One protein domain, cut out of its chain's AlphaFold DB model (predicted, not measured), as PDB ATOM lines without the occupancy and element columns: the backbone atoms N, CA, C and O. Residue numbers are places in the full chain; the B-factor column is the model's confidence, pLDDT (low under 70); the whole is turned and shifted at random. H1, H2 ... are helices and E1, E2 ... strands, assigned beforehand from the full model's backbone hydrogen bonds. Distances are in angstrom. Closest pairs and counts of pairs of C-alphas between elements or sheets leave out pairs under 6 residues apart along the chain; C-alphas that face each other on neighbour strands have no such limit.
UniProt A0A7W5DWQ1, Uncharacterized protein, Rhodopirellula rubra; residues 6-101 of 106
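AT A GLANCE: This is residues 6 to 101 of the 106 residues of an uncharacterized protein of Rhodopirellula rubra (UniProt A0A7W5DWQ1). A strongly twisted sheet of four antiparallel strands curls round helix H1, which covers one of its faces, and a hairpin of two helices, H3 and H4, continues the long axis past one end of the sheet. H2 packs on E4 near the other end, and the outline of the whole is a rod. The printed part has 96 residues, with four named helices and four named strands in the order H1 E1 H2 E2 H3 H4 E3 E4; the sheet's order is E1 - E2 - E3 - E4, and the class is mixed, helices and strands. It is loose, with a radius of gyration of the C-alphas of 16.1 A, and spans 53 by 23 by 18 A.

HOW THE PARTS SIT: In the sheet, E2, residues 49 to 57, and E3, residues 84 to 91, are the inner strands, antiparallel at 150 degrees, with N 53 and O 87 at 2.8 A. E1, residues 21 to 31, is an edge strand that bends by 64 degrees at residue 24; it is antiparallel to E2 at 159 degrees, with N 25 and O 54 at 2.9 A. E4, residues 96 to 101, is the other edge strand and forms a hairpin with E3, antiparallel at 156 degrees, with N 90 and O 98 at 2.9 A. H1, residues 6 to 16, is on one face of the sheet, an arrangement of two layers, helix over sheet; its closest C-alphas to E3 are those of Ala 12 and Ile 89, 6.4 A apart. H2, residues 34 to 40, is on the sheet at a height of 8.6 A and over none of the strands, but only just, as 2 of its C-alphas fall on E3 and 2 on E4; the closest C-alphas of H2 and E4 are those of Arg 40 and Ile 97, 5.8 A apart. H3, residues 59 to 67, and H4, residues 74 to 82, form a helical hairpin: they touch, with the C-alphas of Arg 62 and Leu 81 closest at 5.8 A, at a shallow tilt of 13 degrees, opposite ways. H3 only grazes the sheet with residues 59 to 63, and H4 with residues 80 to 82. H1 is apart from H2, H3 and H4. In H1, H2, H3 and H4 every O i to N i+4 pair is within hydrogen-bond range.

IN THESE COORDINATES: E1 is 24.6 A long, E2 24.4 A, E3 21.5 A and E4 14.1 A. H1 measures 15.3 A, from C-alpha 6 at (117.499, 113.347, 87.267); H3 measures 12.4 A, H4 11.8 A and H2 10.0 A. E4 ends at C-alpha 101 at (94.998, 118.416, 87.792).

THE WHOLE: The C-alphas of Asp 44 and Pro 71, the two farthest apart, are 52.9 A apart. The printed part has no cut and no long link. Mean pLDDT of the printed part is 85.3; residues 71 to 72 and residue 101 are under 70.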
ATOM      1  N   GLU A   6     117.258 112.334  88.303       91.38
ATOM      2  CA  GLU A   6     117.499 113.347  87.267       91.38
ATOM      3  C   GLU A   6     116.832 113.043  85.903       91.38
ATOM      4  O   GLU A   6     116.280 113.953  85.277       91.38
ATOM      5  N   PRO A   7     116.807 111.793  85.396       93.00
ATOM      6  CA  PRO A   7     116.059 111.474  84.176       93.00
ATOM      7  C   PRO A   7     114.545 111.699  84.316       93.00
ATOM      8  O   PRO A   7     113.902 112.155  83.372       93.00
ATOM      9  N   ILE A   8     113.991 111.419  85.497       93.75
ATOM     10  CA  ILE A   8     112.563 111.570  85.809       93.75
ATOM     11  C   ILE A   8     112.212 113.057  85.915       93.75
ATOM     12  O   ILE A   8     111.267 113.516  85.277       93.75
ATOM     13  N   ARG A   9     113.025 113.844  86.633       94.06
ATOM     14  CA  ARG A   9     112.879 115.306  86.722       94.06
ATOM     15  C   ARG A   9     112.833 115.942  85.333       94.06
ATOM     16  O   ARG A   9     111.920 116.705  85.021       94.06
ATOM     17  N   ARG A  10     113.774 115.568  84.458       93.69
ATOM     18  CA  ARG A  10     113.810 116.046  83.066       93.69
ATOM     19  C   ARG A  10     112.584 115.619  82.261       93.69
ATOM     20  O   ARG A  10     112.090 116.421  81.467       93.69
ATOM     21  N   ARG A  11     112.079 114.396  82.456       93.81
ATOM     22  CA  ARG A  11     110.849 113.922  81.804       93.81
ATOM     23  C   ARG A  11     109.644 114.765  82.215       93.81
ATOM     24  O   ARG A  11     108.936 115.252  81.334       93.81
ATOM     25  N   ALA A  12     109.455 114.972  83.515       92.62
ATOM     26  CA  ALA A  12     108.346 115.752  84.048       92.62
ATOM     27  C   ALA A  12     108.396 117.214  83.571       92.62
ATOM     28  O   ALA A  12     107.397 117.731  83.082       92.62
ATOM     29  N   LEU A  13     109.575 117.852  83.587       91.50
ATOM     30  CA  LEU A  13     109.750 119.214  83.063       91.50
ATOM     31  C   LEU A  13     109.464 119.317  81.564       91.50
ATOM     32  O   LEU A  13     108.865 120.289  81.111       91.50
ATOM     33  N   ARG A  14     109.890 118.325  80.772       91.12
ATOM     34  CA  ARG A  14     109.612 118.306  79.331       91.12
ATOM     35  C   ARG A  14     108.112 118.228  79.057       91.12
ATOM     36  O   ARG A  14     107.655 118.870  78.121       91.12
ATOM     37  N   PHE A  15     107.381 117.460  79.857       90.25
ATOM     38  CA  PHE A  15     105.929 117.379  79.763       90.25
ATOM     39  C   PHE A  15     105.237 118.649  80.254       90.25
ATOM     40  O   PHE A  15     104.373 119.163  79.566       90.25
ATOM     41  N   ALA A  16     105.664 119.225  81.378       88.00
ATOM     42  CA  ALA A  16     105.116 120.490  81.865       88.00
ATOM     43  C   ALA A  16     105.181 121.609  80.809       88.00
ATOM     44  O   ALA A  16     104.240 122.376  80.651       88.00
ATOM     45  N   ARG A  17     106.258 121.653  80.015       85.06
ATOM     46  CA  ARG A  17     106.402 122.611  78.905       85.06
ATOM     47  C   ARG A  17     105.392 122.424  77.770       85.06
ATOM     48  O   ARG A  17     105.260 123.326  76.955       85.06
ATOM     49  N   THR A  18     104.702 121.285  77.676       85.88
ATOM     50  CA  THR A  18     103.630 121.089  76.684       85.88
ATOM     51  C   THR A  18     102.277 121.603  77.166       85.88
ATOM     52  O   THR A  18     101.323 121.547  76.401       85.88
ATOM     53  N   LEU A  19     102.171 122.060  78.417       79.25
ATOM     54  CA  LEU A  19     100.913 122.481  79.034       79.25
ATOM     55  C   LEU A  19     100.655 124.002  78.926       79.25
ATOM     56  O   LEU A  19      99.773 124.502  79.607       79.25
ATOM     57  N   GLU A  20     101.414 124.740  78.105       73.50
ATOM     58  CA  GLU A  20     101.283 126.207  77.913       73.50
ATOM     59  C   GLU A  20     101.541 127.065  79.175       73.50
ATOM     60  O   GLU A  20     101.222 128.256  79.220       73.50
ATOM     61  N   PHE A  21     102.180 126.475  80.189       78.19
ATOM     62  CA  PHE A  21     102.661 127.171  81.382       78.19
ATOM     63  C   PHE A  21     104.130 127.589  81.237       78.19
ATOM     64  O   PHE A  21     104.962 126.851  80.697       78.19
ATOM     65  N   ASP A  22     104.459 128.747  81.800       77.50
ATOM     66  CA  ASP A  22     105.817 129.263  81.905       77.50
ATOM     67  C   ASP A  22     106.515 128.763  83.180       77.50
ATOM     68  O   ASP A  22     105.893 128.490  84.207       77.50
ATOM     69  N   ASN A  23     107.849 128.695  83.105       80.62
ATOM     70  CA  ASN A  23     108.765 128.509  84.238       80.62
ATOM     71  C   ASN A  23     108.388 127.375  85.215       80.62
ATOM     72  O   ASN A  23     108.220 127.634  86.405       80.62
ATOM     73  N   PRO A  24     108.308 126.109  84.762       88.75
ATOM     74  CA  PRO A  24     108.010 124.997  85.655       88.75
ATOM     75  C   PRO A  24     109.082 124.839  86.740       88.75
ATOM     76  O   PRO A  24     110.269 124.681  86.431       88.75
ATOM     77  N   VAL A  25     108.659 124.821  88.005       90.38
ATOM     78  CA  VAL A  25     109.533 124.622  89.170       90.38
ATOM     79  C   VAL A  25     109.199 123.291  89.831       90.38
ATOM     80  O   VAL A  25     108.076 123.068  90.269       90.38
ATOM     81  N   ILE A  26     110.182 122.395  89.935       93.00
ATOM     82  CA  ILE A  26     110.016 121.160  90.711       93.00
ATOM     83  C   ILE A  26     110.053 121.518  92.196       93.00
ATOM     84  O   ILE A  26     111.064 122.028  92.680       93.00
ATOM     85  N   LEU A  27     108.972 121.210  92.906       93.19
ATOM     86  CA  LEU A  27     108.857 121.397  94.350       93.19
ATOM     87  C   LEU A  27     109.324 120.159  95.118       93.19
ATOM     88  O   LEU A  27     109.997 120.281  96.138       93.19
ATOM     89  N   ASP A  28     108.958 118.970  94.632       94.12
ATOM     90  CA  ASP A  28     109.232 117.699  95.304       94.12
ATOM     91  C   ASP A  28     109.299 116.532  94.305       94.12
ATOM     92  O   ASP A  28     108.719 116.579  93.216       94.12
ATOM     93  N   VAL A  29     110.012 115.470  94.685       94.88
ATOM     94  CA  VAL A  29     110.065 114.195  93.965       94.88
ATOM     95  C   VAL A  29     109.936 113.066  94.977       94.88
ATOM     96  O   VAL A  29     110.819 112.867  95.810       94.88
ATOM     97  N   ARG A  30     108.871 112.279  94.854       93.88
ATOM     98  CA  ARG A  30     108.533 111.202  95.793       93.88
ATOM     99  C   ARG A  30     108.210 109.900  95.081       93.88
ATOM    100  O   ARG A  30     107.988 109.876  93.869       93.88
ATOM    101  N   ASP A  31     108.201 108.810  95.839       92.81
ATOM    102  CA  ASP A  31     107.770 107.515  95.319       92.81
ATOM    103  C   ASP A  31     106.332 107.602  94.805       92.81
ATOM    104  O   ASP A  31     105.465 108.220  95.426       92.81
ATOM    105  N   ALA A  32     106.106 107.016  93.631       91.81
ATOM    106  CA  ALA A  32     104.788 106.982  93.023       91.81
ATOM    107  C   ALA A  32     103.853 106.038  93.790       91.81
ATOM    108  O   ALA A  32     104.293 105.026  94.347       91.81
ATOM    109  N   ASP A  33     102.552 106.333  93.764       90.31
ATOM    110  CA  ASP A  33     101.544 105.403  94.267       90.31
ATOM    111  C   ASP A  33     101.605 104.095  93.465       90.31
ATOM    112  O   ASP A  33     101.405 104.069  92.247       90.31
ATOM    113  N   LYS A  34     101.896 102.993  94.162       89.88
ATOM    114  CA  LYS A  34     102.064 101.674  93.544       89.88
ATOM    115  C   LYS A  34     100.808 101.212  92.811       89.88
ATOM    116  O   LYS A  34     100.940 100.540  91.797       89.88
ATOM    117  N   THR A  35      99.623 101.566  93.299       89.81
ATOM    118  CA  THR A  35      98.338 101.199  92.691       89.81
ATOM    119  C   THR A  35      98.194 101.869  91.331       89.81
ATOM    120  O   THR A  35      97.961 101.195  90.334       89.81
ATOM    121  N   VAL A  36      98.460 103.178  91.260       88.31
ATOM    122  CA  VAL A  36      98.420 103.940  90.000       88.31
ATOM    123  C   VAL A  36      99.415 103.379  88.984       88.31
ATOM    124  O   VAL A  36      99.090 103.226  87.806       88.31
ATOM    125  N   VAL A  37     100.633 103.053  89.428       90.38
ATOM    126  CA  VAL A  37     101.675 102.497  88.552       90.38
ATOM    127  C   VAL A  37     101.338 101.077  88.101       90.38
ATOM    128  O   VAL A  37     101.600 100.736  86.956       90.38
ATOM    129  N   LEU A  38     100.732 100.250  88.954       90.00
ATOM    130  CA  LEU A  38     100.282  98.909  88.571       90.00
ATOM    131  C   LEU A  38      99.173  98.943  87.518       90.00
ATOM    132  O   LEU A  38      99.146  98.096  86.631       90.00
ATOM    133  N   GLU A  39      98.267  99.913  87.610       89.25
ATOM    134  CA  GLU A  39      97.140 100.038  86.683       89.25
ATOM    135  C   GLU A  39      97.532 100.647  85.334       89.25
ATOM    136  O   GLU A  39      96.927 100.320  84.313       89.25
ATOM    137  N   ARG A  40      98.505 101.568  85.323       89.44
ATOM    138  CA  ARG A  40      98.784 102.436  84.160       89.44
ATOM    139  C   ARG A  40     100.232 102.413  83.681       89.44
ATOM    140  O   ARG A  40     100.529 102.944  82.615       89.44
ATOM    141  N   GLY A  41     101.136 101.874  84.488       85.25
ATOM    142  CA  GLY A  41     102.566 101.826  84.221       85.25
ATOM    143  C   GLY A  41     102.980 100.667  83.329       85.25
ATOM    144  O   GLY A  41     102.289  99.661  83.188       85.25
ATOM    145  N   SER A  42     104.164 100.815  82.748       79.81
ATOM    146  CA  SER A  42     104.852  99.786  81.981       79.81
ATOM    147  C   SER A  42     106.182  99.444  82.645       79.81
ATOM    148  O   SER A  42     106.971 100.325  82.975       79.81
ATOM    149  N   GLY A  43     106.461  98.150  82.802       79.38
ATOM    150  CA  GLY A  43     107.740  97.670  83.326       79.38
ATOM    151  C   GLY A  43     107.838  97.682  84.855       79.38
ATOM    152  O   GLY A  43     106.921  97.250  85.549       79.38
ATOM    153  N   ASP A  44     108.995  98.093  85.375       84.50
ATOM    154  CA  ASP A  44     109.316  98.017  86.802       84.50
ATOM    155  C   ASP A  44     108.754  99.224  87.570       84.50
ATOM    156  O   ASP A  44     109.168 100.368  87.378       84.50
ATOM    157  N   ILE A  45     107.837  98.940  88.495       85.69
ATOM    158  CA  ILE A  45     107.155  99.919  89.353       85.69
ATOM    159  C   ILE A  45     108.154 100.802  90.106       85.69
ATOM    160  O   ILE A  45     107.904 101.990  90.313       85.69
ATOM    161  N   SER A  46     109.305 100.247  90.493       88.44
ATOM    162  CA  SER A  46     110.322 100.960  91.268       88.44
ATOM    163  C   SER A  46     110.974 102.121  90.506       88.44
ATOM    164  O   SER A  46     111.641 102.955  91.124       88.44
ATOM    165  N   GLN A  47     110.753 102.221  89.192       90.69
ATOM    166  CA  GLN A  47     111.290 103.276  88.331       90.69
ATOM    167  C   GLN A  47     110.396 104.519  88.255       90.69
ATOM    168  O   GLN A  47     110.829 105.548  87.733       90.69
ATOM    169  N   TYR A  48     109.166 104.442  88.763       93.69
ATOM    170  CA  TYR A  48     108.221 105.553  88.720       93.69
ATOM    171  C   TYR A  48     108.349 106.449  89.948       93.69
ATOM    172  O   TYR A  48     108.520 105.989  91.080       93.69
ATOM    173  N   ARG A  49     108.253 107.756  89.723       95.31
ATOM    174  CA  ARG A  49     108.172 108.778  90.766       95.31
ATOM    175  C   ARG A  49     107.041 109.737  90.448       95.31
ATOM    176  O   ARG A  49     106.711 109.952  89.283       95.31
ATOM    177  N   THR A  50     106.485 110.336  91.488       95.12
ATOM    178  CA  THR A  50     105.602 111.488  91.364       95.12
ATOM    179  C   THR A  50     106.438 112.742  91.561       95.12
ATOM    180  O   THR A  50     107.066 112.928  92.604       95.12
ATOM    181  N   VAL A  51     106.471 113.582  90.533       95.19
ATOM    182  CA  VAL A  51     107.141 114.878  90.540       95.19
ATOM    183  C   VAL A  51     106.076 115.941  90.748       95.19
ATOM    184  O   VAL A  51     105.191 116.101  89.908       95.19
ATOM    185  N   ARG A  52     106.176 116.666  91.859       93.62
ATOM    186  CA  ARG A  52     105.318 117.812  92.140       93.62
ATOM    187  C   ARG A  52     105.920 119.051  91.495       93.62
ATOM    188  O   ARG A  52     107.053 119.418  91.817       93.62
ATOM    189  N   ILE A  53     105.177 119.683  90.595       92.00
ATOM    190  CA  ILE A  53     105.624 120.846  89.827       92.00
ATOM    191  C   ILE A  53     104.671 122.013  90.046       92.00
ATOM    192  O   ILE A  53     103.461 121.877  89.888       92.00
ATOM    193  N   GLU A  54     105.241 123.164  90.378       90.44
ATOM    194  CA  GLU A  54     104.562 124.451  90.319       90.44
ATOM    195  C   GLU A  54     104.655 125.013  88.899       90.44
ATOM    196  O   GLU A  54     105.745 125.094  88.322       90.44
ATOM    197  N   LEU A  55     103.507 125.393  88.348       86.94
ATOM    198  CA  LEU A  55     103.340 125.989  87.032       86.94
ATOM    199  C   LEU A  55     102.670 127.357  87.159       86.94
ATOM    200  O   LEU A  55     101.796 127.562  88.005       86.94
ATOM    201  N   GLN A  56     103.046 128.286  86.285       83.62
ATOM    202  CA  GLN A  56     102.389 129.585  86.159       83.62
ATOM    203  C   GLN A  56     101.935 129.780  84.718       83.62
ATOM    204  O   GLN A  56     102.667 129.435  83.795       83.62
ATOM    205  N   LEU A  57     100.720 130.291  84.506       80.25
ATOM    206  CA  LEU A  57     100.232 130.535  83.148       80.25
ATOM    207  C   LEU A  57     101.169 131.496  82.427       80.25
ATOM    208  O   LEU A  57     101.694 132.439  83.038       80.25
ATOM    209  N   SER A  58     101.375 131.248  81.132       79.75
ATOM    210  CA  SER A  58     102.283 132.084  80.364       79.75
ATOM    211  C   SER A  58     101.834 133.539  80.350       79.75
ATOM    212  O   SER A  58     100.643 133.852  80.431       79.75
ATOM    213  N   THR A  59     102.794 134.460  80.300       79.56
ATOM    214  CA  THR A  59     102.471 135.899  80.332       79.56
ATOM    215  C   THR A  59     101.545 136.294  79.184       79.56
ATOM    216  O   THR A  59     100.590 137.035  79.413       79.56
ATOM    217  N   ASP A  60     101.767 135.718  78.006       79.88
ATOM    218  CA  ASP A  60     100.962 135.961  76.811       79.88
ATOM    219  C   ASP A  60      99.525 135.449  76.984       79.88
ATOM    220  O   ASP A  60      98.568 136.172  76.700       79.88
ATOM    221  N   LEU A  61      99.351 134.237  77.525       77.25
ATOM    222  CA  LEU A  61      98.025 133.668  77.773       77.25
ATOM    223  C   LEU A  61      97.259 134.487  78.822       77.25
ATOM    224  O   LEU A  61      96.088 134.797  78.623       77.25
ATOM    225  N   ARG A  62      97.929 134.921  79.898       79.38
ATOM    226  CA  ARG A  62      97.319 135.783  80.924       79.38
ATOM    227  C   ARG A  62      96.841 137.113  80.345       79.38
ATOM    228  O   ARG A  62      95.719 137.521  80.630       79.38
ATOM    229  N   GLN A  63      97.669 137.776  79.535       77.38
ATOM    230  CA  GLN A  63      97.296 139.042  78.897       77.38
ATOM    231  C   GLN A  63      96.113 138.854  77.949       77.38
ATOM    232  O   GLN A  63      95.110 139.552  78.086       77.38
ATOM    233  N   SER A  64      96.177 137.842  77.079       80.25
ATOM    234  CA  SER A  64      95.087 137.535  76.156       80.25
ATOM    235  C   SER A  64      93.776 137.259  76.893       80.25
ATOM    236  O   SER A  64      92.727 137.716  76.450       80.25
ATOM    237  N   THR A  65      93.789 136.519  78.004       79.88
ATOM    238  CA  THR A  65      92.557 136.197  78.738       79.88
ATOM    239  C   THR A  65      91.968 137.414  79.459       79.88
ATOM    240  O   THR A  65      90.750 137.573  79.461       79.88
ATOM    241  N   ILE A  66      92.800 138.312  80.002       79.06
ATOM    242  CA  ILE A  66      92.337 139.556  80.651       79.06
ATOM    243  C   ILE A  66      91.728 140.528  79.633       79.06
ATOM    244  O   ILE A  66      90.690 141.120  79.905       79.06
ATOM    245  N   GLU A  67      92.337 140.685  78.455       79.56
ATOM    246  CA  GLU A  67      91.859 141.619  77.420       79.56
ATOM    247  C   GLU A  67      90.464 141.272  76.880       79.56
ATOM    248  O   GLU A  67      89.734 142.155  76.432       79.56
ATOM    249  N   HIS A  68      90.078 139.997  76.949       77.31
ATOM    250  CA  HIS A  68      88.765 139.516  76.516       77.31
ATOM    251  C   HIS A  68      87.739 139.453  77.660       77.31
ATOM    252  O   HIS A  68      86.584 139.088  77.426       77.31
ATOM    253  N   ALA A  69      88.135 139.791  78.888       75.62
ATOM    254  CA  ALA A  69      87.272 139.726  80.057       75.62
ATOM    255  C   ALA A  69      86.376 140.964  80.180       75.62
ATOM    256  O   ALA A  69      86.791 142.098  79.937       75.62
ATOM    257  N   GLY A  70      85.128 140.751  80.601       71.25
ATOM    258  CA  GLY A  70      84.224 141.844  80.945       71.25
ATOM    259  C   GLY A  70      84.704 142.609  82.191       71.25
ATOM    260  O   GLY A  70      85.369 142.037  83.056       71.25
ATOM    261  N   PRO A  71      84.333 143.893  82.343       67.62
ATOM    262  CA  PRO A  71      84.826 144.753  83.425       67.62
ATOM    263  C   PRO A  71      84.441 144.296  84.841       67.62
ATOM    264  O   PRO A  71      85.072 144.731  85.797       67.62
ATOM    265  N   ASN A  72      83.436 143.427  84.989       69.62
ATOM    266  CA  ASN A  72      83.007 142.906  86.290       69.62
ATOM    267  C   ASN A  72      83.768 141.646  86.735       69.62
ATOM    268  O   ASN A  72      83.752 141.342  87.922       69.62
ATOM    269  N   ASP A  73      84.451 140.954  85.816       71.50
ATOM    270  CA  ASP A  73      85.139 139.684  86.098       71.50
ATOM    271  C   ASP A  73      86.668 139.840  86.117       71.50
ATOM    272  O   ASP A  73      87.387 138.940  86.542       71.50
ATOM    273  N   ALA A  74      87.187 140.989  85.670       75.25
ATOM    274  CA  ALA A  74      88.615 141.208  85.444       75.25
ATOM    275  C   ALA A  74      89.484 140.999  86.699       75.25
ATOM    276  O   ALA A  74      90.570 140.432  86.594       75.25
ATOM    277  N   ASP A  75      89.018 141.412  87.881       76.81
ATOM    278  CA  ASP A  75      89.789 141.284  89.124       76.81
ATOM    279  C   ASP A  75      89.853 139.835  89.636       76.81
ATOM    280  O   ASP A  75      90.908 139.382  90.088       76.81
ATOM    281  N   GLU A  76      88.750 139.088  89.548       73.88
ATOM    282  CA  GLU A  76      88.705 137.669  89.929       73.88
ATOM    283  C   GLU A  76      89.503 136.817  88.938       73.88
ATOM    284  O   GLU A  76      90.337 135.998  89.331       73.88
ATOM    285  N   LEU A  77      89.339 137.094  87.644       78.62
ATOM    286  CA  LEU A  77      90.090 136.444  86.580       78.62
ATOM    287  C   LEU A  77      91.590 136.694  86.733       78.62
ATOM    288  O   LEU A  77      92.386 135.768  86.615       78.62
ATOM    289  N   LYS A  78      91.997 137.925  87.062       75.62
ATOM    290  CA  LYS A  78      93.403 138.260  87.293       75.62
ATOM    291  C   LYS A  78      94.000 137.455  88.446       75.62
ATOM    292  O   LYS A  78      95.109 136.955  88.295       75.62
ATOM    293  N   ARG A  79      93.266 137.249  89.548       77.56
ATOM    294  CA  ARG A  79      93.731 136.392  90.657       77.56
ATOM    295  C   ARG A  79      93.955 134.953  90.212       77.56
ATOM    296  O   ARG A  79      95.017 134.400  90.473       77.56
ATOM    297  N   VAL A  80      92.994 134.367  89.500       77.06
ATOM    298  CA  VAL A  80      93.099 132.992  88.981       77.06
ATOM    299  C   VAL A  80      94.259 132.856  87.989       77.06
ATOM    300  O   VAL A  80      94.982 131.860  87.998       77.06
ATOM    301  N   LEU A  81      94.462 133.869  87.149       77.69
ATOM    302  CA  LEU A  81      95.519 133.889  86.144       77.69
ATOM    303  C   LEU A  81      96.913 134.121  86.743       77.69
ATOM    304  O   LEU A  81      97.907 133.630  86.208       77.69
ATOM    305  N   GLU A  82      97.011 134.868  87.841       77.94
ATOM    306  CA  GLU A  82      98.259 135.094  88.576       77.94
ATOM    307  C   GLU A  82      98.591 133.957  89.551       77.94
ATOM    308  O   GLU A  82      99.751 133.845  89.967       77.94
ATOM    309  N   ALA A  83      97.614 133.101  89.866       78.56
ATOM    310  CA  ALA A  83      97.779 131.964  90.753       78.56
ATOM    311  C   ALA A  83      98.851 130.985  90.255       78.56
ATOM    312  O   ALA A  83      99.119 130.827  89.059       78.56
ATOM    313  N   ARG A  84      99.464 130.303  91.221       82.56
ATOM    314  CA  ARG A  84     100.410 129.215  90.986       82.56
ATOM    315  C   ARG A  84      99.662 127.896  91.053       82.56
ATOM    316  O   ARG A  84      98.935 127.631  92.007       82.56
ATOM    317  N   TRP A  85      99.860 127.071  90.040       82.75
ATOM    318  CA  TRP A  85      99.153 125.813  89.874       82.75
ATOM    319  C   TRP A  85     100.093 124.663  90.215       82.75
ATOM    320  O   TRP A  85     101.191 124.579  89.667       82.75
ATOM    321  N   ILE A  86      99.680 123.771  91.117       88.00
ATOM    322  CA  ILE A  86     100.488 122.607  91.498       88.00
ATOM    323  C   ILE A  86      99.976 121.364  90.788       88.00
ATOM    324  O   ILE A  86      98.852 120.930  91.016       88.00
ATOM    325  N   TYR A  87     100.842 120.753  89.990       88.06
ATOM    326  CA  TYR A  87     100.583 119.496  89.304       88.06
ATOM    327  C   TYR A  87     101.428 118.381  89.906       88.06
ATOM    328  O   TYR A  87     102.633 118.544  90.109       88.06
ATOM    329  N   ASP A  88     100.815 117.219  90.115       92.56
ATOM    330  CA  ASP A  88     101.535 115.989  90.435       92.56
ATOM    331  C   ASP A  88     101.635 115.140  89.155       92.56
ATOM    332  O   ASP A  88     100.636 114.654  88.622       92.56
ATOM    333  N   ILE A  89     102.856 114.977  88.638       93.06
ATOM    334  CA  ILE A  89     103.139 114.206  87.420       93.06
ATOM    335  C   ILE A  89     103.820 112.898  87.810       93.06
ATOM    336  O   ILE A  89     104.976 112.889  88.241       93.06
ATOM    337  N   THR A  90     103.134 111.776  87.614       94.31
ATOM    338  CA  THR A  90     103.711 110.446  87.833       94.31
ATOM    339  C   THR A  90     104.334 109.928  86.544       94.31
ATOM    340  O   THR A  90     103.647 109.713  85.538       94.31
ATOM    341  N   CYS A  91     105.650 109.724  86.574       94.06
ATOM    342  CA  CYS A  91     106.435 109.348  85.405       94.06
ATOM    343  C   CYS A  91     107.659 108.490  85.754       94.06
ATOM    344  O   CYS A  91     108.128 108.459  86.894       94.06
ATOM    345  N   SER A  92     108.169 107.787  84.746       93.69
ATOM    346  CA  SER A  92     109.494 107.165  84.736       93.69
ATOM    347  C   SER A  92     110.446 108.013  83.880       93.69
ATOM    348  O   SER A  92     110.126 109.129  83.461       93.69
ATOM    349  N   ALA A  93     111.638 107.499  83.568       90.88
ATOM    350  CA  ALA A  93     112.525 108.155  82.603       90.88
ATOM    351  C   ALA A  93     111.927 108.192  81.177       90.88
ATOM    352  O   ALA A  93     112.269 109.073  80.373       90.88
ATOM    353  N   THR A  94     111.039 107.251  80.848       88.81
ATOM    354  CA  THR A  94     110.489 107.043  79.500       88.81
ATOM    355  C   THR A  94     109.020 107.412  79.384       88.81
ATOM    356  O   THR A  94     108.644 107.994  78.366       88.81
ATOM    357  N   ASP A  95     108.237 107.177  80.435       90.00
ATOM    358  CA  ASP A  95     106.774 107.153  80.369       90.00
ATOM    359  C   ASP A  95     106.135 108.147  81.336       90.00
ATOM    360  O   ASP A  95     106.698 108.470  82.383       90.00
ATOM    361  N   ILE A  96     104.933 108.612  80.997       91.19
ATOM    362  CA  ILE A  96     104.090 109.475  81.835       91.19
ATOM    363  C   ILE A  96     102.725 108.815  81.922       91.19
ATOM    364  O   ILE A  96     102.147 108.486  80.889       91.19
ATOM    365  N   ILE A  97     102.234 108.592  83.141       90.31
ATOM    366  CA  ILE A  97     101.084 107.700  83.370       90.31
ATOM    367  C   ILE A  97      99.953 108.348  84.168       90.31
ATOM    368  O   ILE A  97      98.819 107.868  84.151       90.31
ATOM    369  N   LEU A  98     100.246 109.448  84.861       82.56
ATOM    370  CA  LEU A  98      99.244 110.252  85.539       82.56
ATOM    371  C   LEU A  98      99.702 111.704  85.598       82.56
ATOM    372  O   LEU A  98     100.867 111.988  85.874       82.56
ATOM    373  N   VAL A  99      98.745 112.594  85.373       78.25
ATOM    374  CA  VAL A  99      98.854 114.024  85.625       78.25
ATOM    375  C   VAL A  99      97.624 114.369  86.438       78.25
ATOM    376  O   VAL A  99      96.516 114.317  85.905       78.25
ATOM    377  N   ASP A 100      97.811 114.619  87.727       82.50
ATOM    378  CA  ASP A 100      96.707 115.068  88.567       82.50
ATOM    379  C   ASP A 100      96.549 116.585  88.411       82.50
ATOM    380  O   ASP A 100      97.536 117.329  88.467       82.50
ATOM    381  N   ILE A 101      95.323 117.019  88.112       63.28
ATOM    382  CA  ILE A 101      94.998 118.416  87.792       63.28
ATOM    383  C   ILE A 101      94.867 119.201  89.110       63.28
ATOM    384  O   ILE A 101      94.416 118.639  90.108       63.28
TER     385      ILE A 101